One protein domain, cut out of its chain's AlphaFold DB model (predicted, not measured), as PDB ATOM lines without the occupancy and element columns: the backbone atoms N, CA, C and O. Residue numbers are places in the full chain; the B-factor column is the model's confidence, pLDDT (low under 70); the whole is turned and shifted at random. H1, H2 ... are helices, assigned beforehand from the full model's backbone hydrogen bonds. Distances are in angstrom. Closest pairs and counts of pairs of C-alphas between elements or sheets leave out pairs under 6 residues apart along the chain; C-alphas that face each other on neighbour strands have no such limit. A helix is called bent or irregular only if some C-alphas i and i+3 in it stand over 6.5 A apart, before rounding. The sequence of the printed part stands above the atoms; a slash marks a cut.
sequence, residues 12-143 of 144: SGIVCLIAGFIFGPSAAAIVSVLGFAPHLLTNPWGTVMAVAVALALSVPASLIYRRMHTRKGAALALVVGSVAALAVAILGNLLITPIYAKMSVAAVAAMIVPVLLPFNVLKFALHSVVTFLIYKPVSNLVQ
ATOM      1  N   SER A  12      -2.484  35.216  23.816       92.69
ATOM      2  CA  SER A  12      -3.162  36.053  22.804       92.69
ATOM      3  C   SER A  12      -4.659  35.756  22.653       92.69
ATOM      4  O   SER A  12      -5.444  36.665  22.383       92.69
ATOM      5  N   GLY A  13      -5.082  34.507  22.887       95.31
ATOM      6  CA  GLY A  13      -6.492  34.114  22.839       95.31
ATOM      7  C   GLY A  13      -7.353  34.887  23.840       95.31
ATOM      8  O   GLY A  13      -8.485  35.246  23.519       95.31
ATOM      9  N   ILE A  14      -6.793  35.243  25.003       97.50
ATOM     10  CA  ILE A  14      -7.453  36.106  25.995       97.50
ATOM     11  C   ILE A  14      -7.699  37.493  25.395       97.50
ATOM     12  O   ILE A  14      -8.803  38.019  25.483       97.50
ATOM     13  N   VAL A  15      -6.696  38.068  24.724       96.56
ATOM     14  CA  VAL A  15      -6.807  39.389  24.083       96.56
ATOM     15  C   VAL A  15      -7.879  39.374  22.988       96.56
ATOM     16  O   VAL A  15      -8.710  40.278  22.929       96.56
ATOM     17  N   CYS A  16      -7.920  38.313  22.175       97.88
ATOM     18  CA  CYS A  16      -8.924  38.140  21.123       97.88
ATOM     19  C   CYS A  16     -10.347  38.032  21.696       97.88
ATOM     20  O   CYS A  16     -11.275  38.663  21.188       97.88
ATOM     21  N   LEU A  17     -10.522  37.260  22.774       98.12
ATOM     22  CA  LEU A  17     -11.808  37.106  23.455       98.12
ATOM     23  C   LEU A  17     -12.281  38.416  24.093       98.12
ATOM     24  O   LEU A  17     -13.444  38.781  23.938       98.12
ATOM     25  N   ILE A  18     -11.385  39.144  24.765       97.00
ATOM     26  CA  ILE A  18     -11.695  40.436  25.388       97.00
ATOM     27  C   ILE A  18     -12.096  41.467  24.333       97.00
ATOM     28  O   ILE A  18     -13.139  42.106  24.478       97.00
ATOM     29  N   ALA A  19     -11.340  41.577  23.237       96.56
ATOM     30  CA  ALA A  19     -11.707  42.439  22.116       96.56
ATOM     31  C   ALA A  19     -13.096  42.078  21.564       96.56
ATOM     32  O   ALA A  19     -13.928  42.956  21.342       96.56
ATOM     33  N   GLY A  20     -13.374  40.779  21.426       96.88
ATOM     34  CA  GLY A  20     -14.675  40.266  21.011       96.88
ATOM     35  C   GLY A  20     -15.819  40.589  21.965       96.88
ATOM     36  O   GLY A  20     -16.926  40.882  21.516       96.88
ATOM     37  N   PHE A  21     -15.589  40.517  23.274       96.00
ATOM     38  CA  PHE A  21     -16.627  40.759  24.275       96.00
ATOM     39  C   PHE A  21     -16.966  42.245  24.412       96.00
ATOM     40  O   PHE A  21     -18.116  42.569  24.701       96.00
ATOM     41  N   ILE A  22     -15.991  43.126  24.180       94.12
ATOM     42  CA  ILE A  22     -16.154  44.580  24.303       94.12
ATOM     43  C   ILE A  22     -16.669  45.194  22.998       94.12
ATOM     44  O   ILE A  22     -17.631  45.955  23.011       94.12
ATOM     45  N   PHE A  23     -16.043  44.859  21.867       94.56
ATOM     46  CA  PHE A  23     -16.264  45.537  20.584       94.56
ATOM     47  C   PHE A  23     -17.010  44.675  19.552       94.56
ATOM     48  O   PHE A  23     -17.357  45.153  18.472       94.56
ATOM     49  N   GLY A  24     -17.286  43.408  19.869       95.56
ATOM     50  CA  GLY A  24     -18.027  42.495  19.003       95.56
ATOM     51  C   GLY A  24     -17.157  41.657  18.050       95.56
ATOM     52  O   GLY A  24     -15.925  41.698  18.089       95.56
ATOM     53  N   PRO A  25     -17.797  40.852  17.180       97.38
ATOM     54  CA  PRO A  25     -17.135  39.754  16.469       97.38
ATOM     55  C   PRO A  25     -16.141  40.217  15.402       97.38
ATOM     56  O   PRO A  25     -15.159  39.526  15.141       97.38
ATOM     57  N   SER A  26     -16.354  41.394  14.808       97.62
ATOM     58  CA  SER A  26     -15.404  41.997  13.868       97.62
ATOM     59  C   SER A  26     -14.084  42.339  14.557       97.62
ATOM     60  O   SER A  26     -13.023  42.028  14.025       97.62
ATOM     61  N   ALA A  27     -14.133  42.902  15.766       97.31
ATOM     62  CA  ALA A  27     -12.937  43.202  16.543       97.31
ATOM     63  C   ALA A  27     -12.203  41.925  16.975       97.31
ATOM     64  O   ALA A  27     -10.983  41.863  16.847       97.31
ATOM     65  N   ALA A  28     -12.933  40.886  17.402       97.75
ATOM     66  CA  ALA A  28     -12.351  39.564  17.653       97.75
ATOM     67  C   ALA A  28     -11.587  39.037  16.431       97.75
ATOM     68  O   ALA A  28     -10.449  38.586  16.566       97.75
ATOM     69  N   ALA A  29     -12.179  39.137  15.237       98.25
ATOM     70  CA  ALA A  29     -11.547  38.686  14.005       98.25
ATOM     71  C   ALA A  29     -10.295  39.505  13.654       98.25
ATOM     72  O   ALA A  29      -9.238  38.932  13.398       98.25
ATOM     73  N   ILE A  30     -10.391  40.836  13.699       98.00
ATOM     74  CA  ILE A  30      -9.277  41.742  13.393       98.00
ATOM     75  C   ILE A  30      -8.100  41.486  14.338       98.00
ATOM     76  O   ILE A  30      -6.975  41.305  13.876       98.00
ATOM     77  N   VAL A  31      -8.350  41.410  15.648       97.50
ATOM     78  CA  VAL A  31      -7.301  41.156  16.649       97.50
ATOM     79  C   VAL A  31      -6.702  39.758  16.480       97.50
ATOM     80  O   VAL A  31      -5.484  39.613  16.566       97.50
ATOM     81  N   SER A  32      -7.520  38.749  16.152       97.31
ATOM     82  CA  SER A  32      -7.043  37.384  15.877       97.31
ATOM     83  C   SER A  32      -6.152  37.288  14.639       97.31
ATOM     84  O   SER A  32      -5.292  36.421  14.582       97.31
ATOM     85  N   VAL A  33      -6.336  38.146  13.634       96.62
ATOM     86  CA  VAL A  33      -5.488  38.148  12.432       96.62
ATOM     87  C   VAL A  33      -4.244  39.004  12.657       96.62
ATOM     88  O   VAL A  33      -3.120  38.531  12.498       96.62
ATOM     89  N   LEU A  34      -4.429  40.259  13.072       95.62
ATOM     90  CA  LEU A  34      -3.331  41.215  13.214       95.62
ATOM     91  C   LEU A  34      -2.378  40.852  14.355       95.62
ATOM     92  O   LEU A  34      -1.177  41.069  14.220       95.62
ATOM     93  N   GLY A  35      -2.879  40.248  15.438       92.44
ATOM     94  CA  GLY A  35      -2.048  39.801  16.559       92.44
ATOM     95  C   GLY A  35      -1.007  38.751  16.161       92.44
ATOM     96  O   GLY A  35       0.051  38.659  16.781       92.44
ATOM     97  N   PHE A  36      -1.270  37.997  15.091       92.62
ATOM     98  CA  PHE A  36      -0.369  36.960  14.599       92.62
ATOM     99  C   PHE A  36       0.318  37.305  13.278       92.62
ATOM    100  O   PHE A  36       1.343  36.698  12.983       92.62
ATOM    101  N   ALA A  37      -0.163  38.292  12.517       91.44
ATOM    102  CA  ALA A  37       0.396  38.669  11.216       91.44
ATOM    103  C   ALA A  37       1.934  38.840  11.188       91.44
ATOM    104  O   ALA A  37       2.549  38.323  10.252       91.44
ATOM    105  N   PRO A  38       2.602  39.446  12.196       91.69
ATOM    106  CA  PRO A  38       4.065  39.563  12.195       91.69
ATOM    107  C   PRO A  38       4.801  38.213  12.171       91.69
ATOM    108  O   PRO A  38       5.911  38.116  11.649       91.69
ATOM    109  N   HIS A  39       4.184  37.152  12.698       89.06
ATOM    110  CA  HIS A  39       4.775  35.815  12.750       89.06
ATOM    111  C   HIS A  39       4.796  35.121  11.379       89.06
ATOM    112  O   HIS A  39       5.531  34.146  11.217       89.06
ATOM    113  N   LEU A  40       4.073  35.631  10.370       90.31
ATOM    114  CA  LEU A  40       4.118  35.081   9.008       90.31
ATOM    115  C   LEU A  40       5.537  35.092   8.427       90.31
ATOM    116  O   LEU A  40       5.885  34.199   7.660       90.31
ATOM    117  N   LEU A  41       6.357  36.069   8.826       89.62
ATOM    118  CA  LEU A  41       7.728  36.229   8.340       89.62
ATOM    119  C   LEU A  41       8.693  35.171   8.897       89.62
ATOM    120  O   LEU A  41       9.730  34.915   8.294       89.62
ATOM    121  N   THR A  42       8.371  34.564  10.042       89.00
ATOM    122  CA  THR A  42       9.274  33.643  10.757       89.00
ATOM    123  C   THR A  42       8.723  32.225  10.869       89.00
ATOM    124  O   THR A  42       9.488  31.263  10.884       89.00
ATOM    125  N   ASN A  43       7.401  32.065  10.937       89.12
ATOM    126  CA  ASN A  43       6.723  30.780  11.064       89.12
ATOM    127  C   ASN A  43       5.354  30.803  10.350       89.12
ATOM    128  O   ASN A  43       4.316  30.870  11.016       89.12
ATOM    129  N   PRO A  44       5.314  30.738   9.006       90.00
ATOM    130  CA  PRO A  44       4.074  30.895   8.245       90.00
ATOM    131  C   PRO A  44       3.036  29.811   8.569       90.00
ATOM    132  O   PRO A  44       1.881  30.130   8.841       90.00
ATOM    133  N   TRP A  45       3.444  28.540   8.639       89.88
ATOM    134  CA  TRP A  45       2.543  27.421   8.945       89.88
ATOM    135  C   TRP A  45       1.960  27.496  10.357       89.88
ATOM    136  O   TRP A  45       0.751  27.343  10.543       89.88
ATOM    137  N   GLY A  46       2.805  27.786  11.351       90.75
ATOM    138  CA  GLY A  46       2.350  27.999  12.723       90.75
ATOM    139  C   GLY A  46       1.429  29.211  12.838       90.75
ATOM    140  O   GLY A  46       0.455  29.163  13.583       90.75
ATOM    141  N   THR A  47       1.683  30.261  12.054       92.81
ATOM    142  CA  THR A  47       0.855  31.471  12.030       92.81
ATOM    143  C   THR A  47      -0.531  31.205  11.459       92.81
ATOM    144  O   THR A  47      -1.517  31.594  12.075       92.81
ATOM    145  N   VAL A  48      -0.633  30.488  10.335       93.75
ATOM    146  CA  VAL A  48      -1.931  30.098   9.754       93.75
ATOM    147  C   VAL A  48      -2.751  29.289  10.760       93.75
ATOM    148  O   VAL A  48      -3.927  29.584  10.981       93.75
ATOM    149  N   MET A  49      -2.125  28.311  11.425       94.25
ATOM    150  CA  MET A  49      -2.789  27.520  12.462       94.25
ATOM    151  C   MET A  49      -3.226  28.390  13.647       94.25
ATOM    152  O   MET A  49      -4.353  28.261  14.121       94.25
ATOM    153  N   ALA A  50      -2.359  29.289  14.116       94.81
ATOM    154  CA  ALA A  50      -2.651  30.169  15.242       94.81
ATOM    155  C   ALA A  50      -3.818  31.121  14.946       94.81
ATOM    156  O   ALA A  50      -4.728  31.227  15.765       94.81
ATOM    157  N   VAL A  51      -3.847  31.734  13.757       96.81
ATOM    158  CA  VAL A  51      -4.954  32.591  13.302       96.81
ATOM    159  C   VAL A  51      -6.253  31.793  13.214       96.81
ATOM    160  O   VAL A  51      -7.274  32.234  13.739       96.81
ATOM    161  N   ALA A  52      -6.234  30.600  12.609       97.62
ATOM    162  CA  ALA A  52      -7.427  29.762  12.486       97.62
ATOM    163  C   ALA A  52      -8.008  29.385  13.860       97.62
ATOM    164  O   ALA A  52      -9.211  29.517  14.088       97.62
ATOM    165  N   VAL A  53      -7.150  28.974  14.799       97.94
ATOM    166  CA  VAL A  53      -7.549  28.640  16.173       97.94
ATOM    167  C   VAL A  53      -8.050  29.877  16.926       97.94
ATOM    168  O   VAL A  53      -9.065  29.793  17.612       97.94
ATOM    169  N   ALA A  54      -7.393  31.030  16.784       97.94
ATOM    170  CA  ALA A  54      -7.805  32.276  17.432       97.94
ATOM    171  C   ALA A  54      -9.167  32.777  16.926       97.94
ATOM    172  O   ALA A  54     -10.008  33.191  17.727       97.94
ATOM    173  N   LEU A  55      -9.425  32.674  15.619       98.44
ATOM    174  CA  LEU A  55     -10.727  32.982  15.023       98.44
ATOM    175  C   LEU A  55     -11.812  32.029  15.531       98.44
ATOM    176  O   LEU A  55     -12.873  32.479  15.961       98.44
ATOM    177  N   ALA A  56     -11.531  30.724  15.532       98.50
ATOM    178  CA  ALA A  56     -12.459  29.706  16.016       98.50
ATOM    179  C   ALA A  56     -12.748  29.832  17.520       98.50
ATOM    180  O   ALA A  56     -13.846  29.508  17.957       98.50
ATOM    181  N   LEU A  57     -11.797  30.348  18.300       98.56
ATOM    182  CA  LEU A  57     -11.996  30.663  19.711       98.56
ATOM    183  C   LEU A  57     -12.870  31.907  19.894       98.56
ATOM    184  O   LEU A  57     -13.861  31.884  20.622       98.56
ATOM    185  N   SER A  58     -12.483  33.014  19.261       98.44
ATOM    186  CA  SER A  58     -12.967  34.344  19.636       98.44
ATOM    187  C   SER A  58     -14.247  34.771  18.922       98.44
ATOM    188  O   SER A  58     -15.110  35.394  19.542       98.44
ATOM    189  N   VAL A  59     -14.418  34.419  17.645       98.56
ATOM    190  CA  VAL A  59     -15.571  34.841  16.836       98.56
ATOM    191  C   VAL A  59     -16.883  34.212  17.321       98.56
ATOM    192  O   VAL A  59     -17.812  34.972  17.615       98.56
ATOM    193  N   PRO A  60     -17.014  32.875  17.467       98.38
ATOM    194  CA  PRO A  60     -18.258  32.290  17.970       98.38
ATOM    195  C   PRO A  60     -18.546  32.704  19.418       98.38
ATOM    196  O   PRO A  60     -19.698  32.985  19.749       98.38
ATOM    197  N   ALA A  61     -17.513  32.830  20.260       98.31
ATOM    198  CA  ALA A  61     -17.671  33.332  21.621       98.31
ATOM    199  C   ALA A  61     -18.241  34.762  21.626       98.31
ATOM    200  O   ALA A  61     -19.223  35.047  22.313       98.31
ATOM    201  N   SER A  62     -17.681  35.658  20.809       97.81
ATOM    202  CA  SER A  62     -18.168  37.032  20.678       97.81
ATOM    203  C   SER A  62     -19.603  37.097  20.143       97.81
ATOM    204  O   SER A  62     -20.415  37.858  20.667       97.81
ATOM    205  N   LEU A  63     -19.961  36.264  19.157       98.31
ATOM    206  CA  LEU A  63     -21.328  36.193  18.624       98.31
ATOM    207  C   LEU A  63     -22.355  35.789  19.689       98.31
ATOM    208  O   LEU A  63     -23.438  36.375  19.748       98.31
ATOM    209  N   ILE A  64     -22.021  34.810  20.532       98.19
ATOM    210  CA  ILE A  64     -22.893  34.359  21.623       98.19
ATOM    211  C   ILE A  64     -23.013  35.444  22.692       98.19
ATOM    212  O   ILE A  64     -24.126  35.811  23.072       98.19
ATOM    213  N   TYR A  65     -21.887  35.996  23.147       97.25
ATOM    214  CA  TYR A  65     -21.898  37.007  24.202       97.25
ATOM    215  C   TYR A  65     -22.617  38.291  23.766       97.25
ATOM    216  O   TYR A  65     -23.381  38.846  24.550       97.25
ATOM    217  N   ARG A  66     -22.481  38.694  22.493       95.19
ATOM    218  CA  ARG A  66     -23.209  39.834  21.908       95.19
ATOM    219  C   ARG A  66     -24.733  39.686  21.985       95.19
ATOM    220  O   ARG A  66     -25.449  40.678  22.036       95.19
ATOM    221  N   ARG A  67     -25.251  38.455  21.964       94.69
ATOM    222  CA  ARG A  67     -26.693  38.197  22.112       94.69
ATOM    223  C   ARG A  67     -27.120  38.065  23.571       94.69
ATOM    224  O   ARG A  67     -28.273  38.325  23.892       94.69
ATOM    225  N   MET A  68     -26.212  37.650  24.451       93.50
ATOM    226  CA  MET A  68     -26.489  37.371  25.858       93.50
ATOM    227  C   MET A  68     -25.424  38.007  26.756       93.50
ATOM    228  O   MET A  68     -24.563  37.311  27.297       93.50
ATOM    229  N   HIS A  69     -25.520  39.320  26.975       91.38
ATOM    230  CA  HIS A  69     -24.593  40.105  27.806       91.38
ATOM    231  C   HIS A  69     -24.764  39.850  29.318       91.38
ATOM    232  O   HIS A  69     -25.022  40.741  30.123       91.38
ATOM    233  N   THR A  70     -24.632  38.590  29.727       94.56
ATOM    234  CA  THR A  70     -24.747  38.130  31.115       94.56
ATOM    235  C   THR A  70     -23.561  37.242  31.473       94.56
ATOM    236  O   THR A  70     -22.882  36.709  30.598       94.56
ATOM    237  N   ARG A  71     -23.332  36.998  32.771       93.44
ATOM    238  CA  ARG A  71     -22.300  36.036  33.205       93.44
ATOM    239  C   ARG A  71     -22.551  34.630  32.651       93.44
ATOM    240  O   ARG A  71     -21.601  33.953  32.279       93.44
ATOM    241  N   LYS A  72     -23.817  34.210  32.551       96.00
ATOM    242  CA  LYS A  72     -24.187  32.916  31.957       96.00
ATOM    243  C   LYS A  72     -23.875  32.885  30.458       96.00
ATOM    244  O   LYS A  72     -23.300  31.914  29.982       96.00
ATOM    245  N   GLY A  73     -24.194  33.965  29.741       96.94
ATOM    246  CA  GLY A  73     -23.864  34.105  28.322       96.94
ATOM    247  C   GLY A  73     -22.356  34.126  28.064       96.94
ATOM    248  O   GLY A  73     -21.901  33.473  27.134       96.94
ATOM    249  N   ALA A  74     -21.570  34.778  28.929       97.25
ATOM    250  CA  ALA A  74     -20.108  34.744  28.871       97.25
ATOM    251  C   ALA A  74     -19.559  33.323  29.077       97.25
ATOM    252  O   ALA A  74     -18.722  32.877  28.302       97.25
ATOM    253  N   ALA A  75     -20.052  32.588  30.078       98.06
ATOM    254  CA  ALA A  75     -19.634  31.204  30.305       98.06
ATOM    255  C   ALA A  75     -19.963  30.302  29.100       98.06
ATOM    256  O   ALA A  75     -19.099  29.564  28.632       98.06
ATOM    257  N   LEU A  76     -21.179  30.415  28.549       98.38
ATOM    258  CA  LEU A  76     -21.585  29.678  27.349       98.38
ATOM    259  C   LEU A  76     -20.709  30.032  26.138       98.38
ATOM    260  O   LEU A  76     -20.236  29.139  25.441       98.38
ATOM    261  N   ALA A  77     -20.468  31.324  25.910       98.25
ATOM    262  CA  ALA A  77     -19.609  31.816  24.839       98.25
ATOM    263  C   ALA A  77     -18.201  31.212  24.907       98.25
ATOM    264  O   ALA A  77     -17.688  30.735  23.897       98.25
ATOM    265  N   LEU A  78     -17.599  31.197  26.097       98.44
ATOM    266  CA  LEU A  78     -16.257  30.660  26.320       98.44
ATOM    267  C   LEU A  78     -16.186  29.147  26.103       98.44
ATOM    268  O   LEU A  78     -15.237  28.670  25.483       98.44
ATOM    269  N   VAL A  79     -17.197  28.397  26.550       98.56
ATOM    270  CA  VAL A  79     -17.278  26.949  26.303       98.56
ATOM    271  C   VAL A  79     -17.398  26.666  24.808       98.56
ATOM    272  O   VAL A  79     -16.608  25.894  24.271       98.56
ATOM    273  N   VAL A  80     -18.335  27.320  24.115       98.56
ATOM    274  CA  VAL A  80     -18.544  27.096  22.676       98.56
ATOM    275  C   VAL A  80     -17.313  27.499  21.865       98.56
ATOM    276  O   VAL A  80     -16.883  26.738  20.999       98.56
ATOM    277  N   GLY A  81     -16.704  28.646  22.177       98.56
ATOM    278  CA  GLY A  81     -15.457  29.078  21.547       98.56
ATOM    279  C   GLY A  81     -14.318  28.089  21.776       98.56
ATOM    280  O   GLY A  81     -13.626  27.721  20.833       98.56
ATOM    281  N   SER A  82     -14.152  27.590  23.003       98.56
ATOM    282  CA  SER A  82     -13.102  26.615  23.331       98.56
ATOM    283  C   SER A  82     -13.279  25.291  22.589       98.56
ATOM    284  O   SER A  82     -12.302  24.726  22.104       98.56
ATOM    285  N   VAL A  83     -14.517  24.802  22.458       98.50
ATOM    286  CA  VAL A  83     -14.818  23.574  21.702       98.50
ATOM    287  C   VAL A  83     -14.543  23.766  20.209       98.50
ATOM    288  O   VAL A  83     -13.907  22.912  19.591       98.50
ATOM    289  N   ALA A  84     -14.958  24.897  19.633       98.56
ATOM    290  CA  ALA A  84     -14.677  25.222  18.236       98.56
ATOM    291  C   ALA A  84     -13.164  25.344  17.973       98.56
ATOM    292  O   ALA A  84     -12.645  24.757  17.022       98.56
ATOM    293  N   ALA A  85     -12.442  26.038  18.854       98.38
ATOM    294  CA  ALA A  85     -10.991  26.178  18.789       98.38
ATOM    295  C   ALA A  85     -10.267  24.835  18.920       98.38
ATOM    296  O   ALA A  85      -9.301  24.592  18.199       98.38
ATOM    297  N   LEU A  86     -10.748  23.943  19.789       98.25
ATOM    298  CA  LEU A  86     -10.204  22.597  19.946       98.25
ATOM    299  C   LEU A  86     -10.377  21.765  18.677       98.25
ATOM    300  O   LEU A  86      -9.409  21.156  18.226       98.25
ATOM    301  N   ALA A  87     -11.562  21.783  18.064       98.12
ATOM    302  CA  ALA A  87     -11.788  21.098  16.795       98.12
ATOM    303  C   ALA A  87     -10.832  21.614  15.705       98.12
ATOM    304  O   ALA A  87     -10.155  20.822  15.049       98.12
ATOM    305  N   VAL A  88     -10.700  22.938  15.571       98.12
ATOM    306  CA  VAL A  88      -9.781  23.555  14.602       98.12
ATOM    307  C   VAL A  88      -8.318  23.248  14.921       98.12
ATOM    308  O   VAL A  88      -7.544  23.000  14.002       98.12
ATOM    309  N   ALA A  89      -7.924  23.190  16.193       96.81
ATOM    310  CA  ALA A  89      -6.563  22.838  16.587       96.81
ATOM    311  C   ALA A  89      -6.217  21.383  16.234       96.81
ATOM    312  O   ALA A  89      -5.124  21.123  15.728       96.81
ATOM    313  N   ILE A  90      -7.132  20.435  16.466       96.56
ATOM    314  CA  ILE A  90      -6.918  19.023  16.116       96.56
ATOM    315  C   ILE A  90      -6.870  18.842  14.597       96.56
ATOM    316  O   ILE A  90      -5.923  18.240  14.091       96.56
ATOM    317  N   LEU A  91      -7.829  19.416  13.864       96.31
ATOM    318  CA  LEU A  91      -7.836  19.375  12.397       96.31
ATOM    319  C   LEU A  91      -6.590  20.053  11.812       96.31
ATOM    320  O   LEU A  91      -5.936  19.499  10.935       96.31
ATOM    321  N   GLY A  92      -6.214  21.215  12.346       94.94
ATOM    322  CA  GLY A  92      -5.013  21.944  11.952       94.94
ATOM    323  C   GLY A  92      -3.745  21.124  12.165       94.94
ATOM    324  O   GLY A  92      -2.914  21.059  11.267       94.94
ATOM    325  N   ASN A  93      -3.617  20.424  13.297       94.62
ATOM    326  CA  ASN A  93      -2.478  19.530  13.513       94.62
ATOM    327  C   ASN A  93      -2.480  18.359  12.524       94.62
ATOM    328  O   ASN A  93      -1.432  18.049  11.977       94.62
ATOM    329  N   LEU A  94      -3.625  17.733  12.243       93.94
ATOM    330  CA  LEU A  94      -3.696  16.622  11.287       93.94
ATOM    331  C   LEU A  94      -3.347  17.024   9.846       93.94
ATOM    332  O   LEU A  94      -2.849  16.189   9.099       93.94
ATOM    333  N   LEU A  95      -3.592  18.280   9.462       92.94
ATOM    334  CA  LEU A  95      -3.337  18.776   8.106       92.94
ATOM    335  C   LEU A  95      -1.960  19.440   7.958       92.94
ATOM    336  O   LEU A  95      -1.261  19.204   6.977       92.94
ATOM    337  N   ILE A  96      -1.556  20.265   8.928       91.69
ATOM    338  CA  ILE A  96      -0.364  21.122   8.832       91.69
ATOM    339  C   ILE A  96       0.869  20.431   9.426       91.69
ATOM    340  O   ILE A  96       1.955  20.512   8.850       91.69
ATOM    341  N   THR A  97       0.730  19.725  10.554       89.88
ATOM    342  CA  THR A  97       1.877  19.104  11.242       89.88
ATOM    343  C   THR A  97       2.589  18.048  10.388       89.88
ATOM    344  O   THR A  97       3.817  18.054  10.405       89.88
ATOM    345  N   PRO A  98       1.922  17.194   9.582       90.69
ATOM    346  CA  PRO A  98       2.614  16.269   8.678       90.69
ATOM    347  C   PRO A  98       3.539  16.967   7.676       90.69
ATOM    348  O   PRO A  98       4.663  16.520   7.452       90.69
ATOM    349  N   ILE A  99       3.084  18.092   7.117       88.62
ATOM    350  CA  ILE A  99       3.833  18.893   6.140       88.62
ATOM    351  C   ILE A  99       5.027  19.564   6.827       88.62
ATOM    352  O   ILE A  99       6.153  19.519   6.335       88.62
ATOM    353  N   TYR A 100       4.778  20.166   7.989       82.62
ATOM    354  CA  TYR A 100       5.765  20.942   8.730       82.62
ATOM    355  C   TYR A 100       6.828  20.070   9.419       82.62
ATOM    356  O   TYR A 100       8.023  20.332   9.299       82.62
ATOM    357  N   ALA A 101       6.403  19.022  10.127       85.56
ATOM    358  CA  ALA A 101       7.263  18.141  10.916       85.56
ATOM    359  C   ALA A 101       7.752  16.905  10.138       85.56
ATOM    360  O   ALA A 101       8.446  16.068  10.712       85.56
ATOM    361  N   LYS A 102       7.408  16.789   8.845       87.81
ATOM    362  CA  LYS A 102       7.796  15.681   7.951       87.81
ATOM    363  C   LYS A 102       7.492  14.299   8.544       87.81
ATOM    364  O   LYS A 102       8.314  13.387   8.482       87.81
ATOM    365  N   MET A 103       6.307  14.149   9.130       89.00
ATOM    366  CA  MET A 103       5.838  12.898   9.731       89.00
ATOM    367  C   MET A 103       4.512  12.457   9.120       89.00
ATOM    368  O   MET A 103       3.793  13.258   8.532       89.00
ATOM    369  N   SER A 104       4.176  11.173   9.250       93.88
ATOM    370  CA  SER A 104       2.909  10.661   8.731       93.88
ATOM    371  C   SER A 104       1.716  11.213   9.520       93.88
ATOM    372  O   SER A 104       1.807  11.477  10.721       93.88
ATOM    373  N   VAL A 105       0.560  11.322   8.861       93.31
ATOM    374  CA  VAL A 105      -0.711  11.675   9.523       93.31
ATOM    375  C   VAL A 105      -1.011  10.705  10.673       93.31
ATOM    376  O   VAL A 105      -1.460  11.132  11.731       93.31
ATOM    377  N   ALA A 106      -0.700   9.415  10.506       94.25
ATOM    378  CA  ALA A 106      -0.873   8.401  11.545       94.25
ATOM    379  C   ALA A 106      -0.014   8.680  12.794       94.25
ATOM    380  O   ALA A 106      -0.501   8.533  13.913       94.25
ATOM    381  N   ALA A 107       1.230   9.141  12.617       92.81
ATOM    382  CA  ALA A 107       2.084   9.539  13.735       92.81
ATOM    383  C   ALA A 107       1.512  10.757  14.481       92.81
ATOM    384  O   ALA A 107       1.519  10.786  15.709       92.81
ATOM    385  N   VAL A 108       0.947  11.735  13.759       92.44
ATOM    386  CA  VAL A 108       0.256  12.881  14.379       92.44
ATOM    387  C   VAL A 108      -1.011  12.443  15.112       92.44
ATOM    388  O   VAL A 108      -1.251  12.882  16.235       92.44
ATOM    389  N   ALA A 109      -1.798  11.546  14.518       94.19
ATOM    390  CA  ALA A 109      -3.015  11.021  15.125       94.19
ATOM    391  C   ALA A 109      -2.724  10.290  16.446       94.19
ATOM    392  O   ALA A 109      -3.432  10.499  17.431       94.19
ATOM    393  N   ALA A 110      -1.632   9.520  16.506       94.94
ATOM    394  CA  ALA A 110      -1.179   8.860  17.730       94.94
ATOM    395  C   ALA A 110      -0.827   9.853  18.857       94.94
ATOM    396  O   ALA A 110      -0.916   9.509  20.033       94.94
ATOM    397  N   MET A 111      -0.483  11.101  18.518       93.38
ATOM    398  CA  MET A 111      -0.207  12.165  19.488       93.38
ATOM    399  C   MET A 111      -1.460  12.921  19.955       93.38
ATOM    400  O   MET A 111      -1.357  13.707  20.899       93.38
ATOM    401  N   ILE A 112      -2.638  12.711  19.346       93.69
ATOM    402  CA  ILE A 112      -3.859  13.461  19.689       93.69
ATOM    403  C   ILE A 112      -4.194  13.310  21.168       93.69
ATOM    404  O   ILE A 112      -4.234  14.301  21.891       93.69
ATOM    405  N   VAL A 113      -4.420  12.077  21.616       94.38
ATOM    406  CA  VAL A 113      -4.839  11.786  22.990       94.38
ATOM    407  C   VAL A 113      -3.751  12.134  24.015       94.38
ATOM    408  O   VAL A 113      -4.071  12.830  24.975       94.38
ATOM    409  N   PRO A 114      -2.477  11.723  23.847       94.50
ATOM    410  CA  PRO A 114      -1.470  11.956  24.882       94.50
ATOM    411  C   PRO A 114      -0.896  13.380  24.906       94.50
ATOM    412  O   PRO A 114      -0.368  13.786  25.937       94.50
ATOM    413  N   VAL A 115      -0.955  14.138  23.802       93.94
ATOM    414  CA  VAL A 115      -0.240  15.423  23.685       93.94
ATOM    415  C   VAL A 115      -1.141  16.558  23.203       93.94
ATOM    416  O   VAL A 115      -1.278  17.563  23.900       93.94
ATOM    417  N   LEU A 116      -1.762  16.433  22.025       93.94
ATOM    418  CA  LEU A 116      -2.445  17.570  21.390       93.94
ATOM    419  C   LEU A 116      -3.701  17.987  22.159       93.94
ATOM    420  O   LEU A 116      -3.913  19.174  22.403       93.94
ATOM    421  N   LEU A 117      -4.532  17.020  22.540       95.38
ATOM    422  CA  LEU A 117      -5.775  17.246  23.263       95.38
ATOM    423  C   LEU A 117      -5.523  17.839  24.658       95.38
ATOM    424  O   LEU A 117      -6.053  18.922  24.910       95.38
ATOM    425  N   PRO A 118      -4.696  17.242  25.543       95.88
ATOM    426  CA  PRO A 118      -4.467  17.804  26.875       95.88
ATOM    427  C   PRO A 118      -3.834  19.199  26.821       95.88
ATOM    428  O   PRO A 118      -4.251  20.084  27.567       95.88
ATOM    429  N   PHE A 119      -2.894  19.435  25.896       96.12
ATOM    430  CA  PHE A 119      -2.293  20.757  25.714       96.12
ATOM    431  C   PHE A 119      -3.331  21.817  25.319       96.12
ATOM    432  O   PHE A 119      -3.400  22.880  25.938       96.12
ATOM    433  N   ASN A 120      -4.153  21.540  24.300       96.88
ATOM    434  CA  ASN A 120      -5.138  22.507  23.813       96.88
ATOM    435  C   ASN A 120      -6.276  22.723  24.819       96.88
ATOM    436  O   ASN A 120      -6.680  23.863  25.034       96.88
ATOM    437  N   VAL A 121      -6.748  21.668  25.491       97.56
ATOM    438  CA  VAL A 121      -7.758  21.787  26.556       97.56
ATOM    439  C   VAL A 121      -7.249  22.686  27.679       97.56
ATOM    440  O   VAL A 121      -7.952  23.616  28.071       97.56
ATOM    441  N   LEU A 122      -6.016  22.476  28.150       97.06
ATOM    442  CA  LEU A 122      -5.423  23.330  29.179       97.06
ATOM    443  C   LEU A 122      -5.276  24.779  28.693       97.06
ATOM    444  O   LEU A 122      -5.643  25.707  29.413       97.06
ATOM    445  N   LYS A 123      -4.798  24.980  27.457       96.88
ATOM    446  CA  LYS A 123      -4.663  26.308  26.841       96.88
ATOM    447  C   LYS A 123      -5.996  27.063  26.829       96.88
ATOM    448  O   LYS A 123      -6.055  28.197  27.301       96.88
ATOM    449  N   PHE A 124      -7.069  26.445  26.335       98.19
ATOM    450  CA  PHE A 124      -8.374  27.106  26.233       98.19
ATOM    451  C   PHE A 124      -9.086  27.244  27.578       98.19
ATOM    452  O   PHE A 124      -9.797  28.228  27.787       98.19
ATOM    453  N   ALA A 125      -8.862  26.320  28.517       97.94
ATOM    454  CA  ALA A 125      -9.332  26.465  29.889       97.94
ATOM    455  C   ALA A 125      -8.701  27.696  30.553       97.94
ATOM    456  O   ALA A 125      -9.421  28.524  31.106       97.94
ATOM    457  N   LEU A 126      -7.379  27.872  30.427       98.00
ATOM    458  CA  LEU A 126      -6.679  29.057  30.929       98.00
ATOM    459  C   LEU A 126      -7.207  30.337  30.283       98.00
ATOM    460  O   LEU A 126      -7.536  31.291  30.988       98.00
ATOM    461  N   HIS A 127      -7.351  30.351  28.955       98.38
ATOM    462  CA  HIS A 127      -7.913  31.506  28.253       98.38
ATOM    463  C   HIS A 127      -9.324  31.838  28.738       98.38
ATOM    464  O   HIS A 127      -9.621  33.003  29.000       98.38
ATOM    465  N   SER A 128     -10.171  30.826  28.914       97.81
ATOM    466  CA  SER A 128     -11.550  30.992  29.369       97.81
ATOM    467  C   SER A 128     -11.633  31.499  30.803       97.81
ATOM    468  O   SER A 128     -12.337  32.473  31.058       97.81
ATOM    469  N   VAL A 129     -10.890  30.894  31.734       98.12
ATOM    470  CA  VAL A 129     -10.880  31.305  33.145       98.12
ATOM    471  C   VAL A 129     -10.399  32.745  33.272       98.12
ATOM    472  O   VAL A 129     -11.087  33.567  33.875       98.12
ATOM    473  N   VAL A 130      -9.262  33.080  32.655       97.94
ATOM    474  CA  VAL A 130      -8.710  34.437  32.739       97.94
ATOM    475  C   VAL A 130      -9.668  35.445  32.111       97.94
ATOM    476  O   VAL A 130     -10.001  36.440  32.751       97.94
ATOM    477  N   THR A 131     -10.187  35.167  30.910       97.56
ATOM    478  CA  THR A 131     -11.158  36.050  30.247       97.56
ATOM    479  C   THR A 131     -12.396  36.259  31.115       97.56
ATOM    480  O   THR A 131     -12.827  37.394  31.296       97.56
ATOM    481  N   PHE A 132     -12.956  35.192  31.691       97.44
ATOM    482  CA  PHE A 132     -14.160  35.266  32.518       97.44
ATOM    483  C   PHE A 132     -13.975  36.150  33.759       97.44
ATOM    484  O   PHE A 132     -14.905  36.856  34.157       97.44
ATOM    485  N   LEU A 133     -12.783  36.136  34.358       96.56
ATOM    486  CA  LEU A 133     -12.471  36.959  35.523       96.56
ATOM    487  C   LEU A 133     -12.298  38.439  35.157       96.56
ATOM    488  O   LEU A 133     -12.756  39.305  35.903       96.56
ATOM    489  N   ILE A 134     -11.679  38.738  34.011       95.12
ATOM    490  CA  ILE A 134     -11.268  40.112  33.681       95.12
ATOM    491  C   ILE A 134     -12.223  40.856  32.740       95.12
ATOM    492  O   ILE A 134     -12.187  42.084  32.714       95.12
ATOM    493  N   TYR A 135     -13.104  40.177  31.988       92.62
ATOM    494  CA  TYR A 135     -13.895  40.858  30.948       92.62
ATOM    495  C   TYR A 135     -14.800  41.964  31.496       92.62
ATOM    496  O   TYR A 135     -14.966  42.988  30.841       92.62
ATOM    497  N   LYS A 136     -15.377  41.789  32.696       88.25
ATOM    498  CA  LYS A 136     -16.233  42.814  33.314       88.25
ATOM    499  C   LYS A 136     -15.443  44.055  33.738       88.25
ATOM    500  O   LYS A 136     -15.820  45.134  33.290       88.25
ATOM    501  N   PRO A 137     -14.372  43.937  34.552       89.06
ATOM    502  CA  PRO A 137     -13.513  45.077  34.864       89.06
ATOM    503  C   PRO A 137     -13.054  45.833  33.617       89.06
ATOM    504  O   PRO A 137     -13.179  47.049  33.569       89.06
ATOM    505  N   VAL A 138     -12.597  45.119  32.584       87.44
ATOM    506  CA  VAL A 138     -12.116  45.760  31.351       87.44
ATOM    507  C   VAL A 138     -13.260  46.444  30.596       87.44
ATOM    508  O   VAL A 138     -13.104  47.583  30.167       87.44
ATOM    509  N   SER A 139     -14.432  45.809  30.483       82.31
ATOM    510  CA  SER A 139     -15.605  46.421  29.842       82.31
ATOM    511  C   SER A 139     -16.035  47.713  30.541       82.31
ATOM    512  O   SER A 139     -16.332  48.688  29.861       82.31
ATOM    513  N   ASN A 140     -16.022  47.740  31.877       85.31
ATOM    514  CA  ASN A 140     -16.368  48.927  32.664       85.31
ATOM    515  C   ASN A 140     -15.331  50.056  32.543       85.31
ATOM    516  O   ASN A 140     -15.661  51.204  32.791       85.31
ATOM    517  N   LEU A 141     -14.072  49.749  32.213       85.12
ATOM    518  CA  LEU A 141     -13.047  50.772  31.976       85.12
ATOM    519  C   LEU A 141     -13.177  51.406  30.586       85.12
ATOM    520  O   LEU A 141     -12.854  52.577  30.410       85.12
ATOM    521  N   VAL A 142     -13.613  50.622  29.596       80.50
ATOM    522  CA  VAL A 142     -13.787  51.084  28.210       80.50
ATOM    523  C   VAL A 142     -15.110  51.829  28.031       80.50
ATOM    524  O   VAL A 142     -15.175  52.797  27.275       80.50
ATOM    525  N   GLN A 143     -16.159  51.401  28.729       61.84
ATOM    526  CA  GLN A 143     -17.429  52.115  28.790       61.84
ATOM    527  C   GLN A 143     -17.367  53.149  29.918       61.84
ATOM    528  O   GLN A 143     -17.516  52.798  31.084       61.84
TER     529      GLN A 143
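This is residues 12 to 143 of the 144 residues of the protein "Putative membrane protein" of Bifidobacterium minimum (UniProt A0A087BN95). This is an elongated bundle in which the long helices H5 and H7 make the length, bent H4 packs along H5, and the short hairpin of H1 and H2 packs on H4, with H1 also on H7. Short H3 touches H4a at a corner, and short H6 touches H5 near its end. H1, H2, H4a, H5 and H7 run up and down, each against the one before. The printed part has 132 residues with seven named helices, H1 to H7 in order, and no named strand: all helix, compact, radius of gyration of the C-alphas 15.3 A, spans 49 by 31 by 20 A.

H1, residues 12 to 23, and H2, residues 25 to 34, form a hairpin; their closest C-alphas, Gly 20 and Ala 28, are 4.1 A apart. H3 is residues 37 to 41. H4, residues 44 to 67, was assigned as one helix by its hydrogen bonds but is bent, C-alphas 57 and 60 being 6.7 A apart; its arms are H4a, 44 to 57, and H4b, 60 to 67. H3 and H4a touch only at the corner, closest C-alphas Leu 40 and Thr 47, 5.7 A. H2 touches H4a, closest C-alphas Ser 32 and Ala 54, 5.4 A. H5, residues 71 to 101, forms a hairpin with H4b, closest C-alphas Ala 61 and Ala 77, 4.1 A, at a shallow tilt of 18 degrees. H6, residues 105 to 110, touches H5 with Pro 98 and Val 105 closest, C-alphas 5.7 A apart. H7, residues 112 to 142, is irregular, C-alphas 133 and 136 being 7.3 A apart. It touches H5 at a steep tilt of 41 degrees, opposite ways, closest C-alphas Ser 82 and Phe 124, 5.6 A. It touches H1, closest C-alphas Ile 14 and His 127, 5.1 A. In H1, H2, H4a and H6 every O i to N i+4 pair is within hydrogen-bond range; H4b has 3 of 4, H5 25 of 27, H7 23 of 27, and H3 0 of 1, with 1 of 2 O i to N i+3 pairs.

H1 begins at C-alpha 12 (-3.162, 36.053, 22.804). H5 is 41.1 A long and H7 39.8 A, ending at C-alpha 142 (-13.787, 51.084, 28.210).

The two farthest C-alphas, Ser 104 and Gln 143, are 50.3 A apart. The printed part has no cut, its links are tight, and only residue 143 is under pLDDT 70.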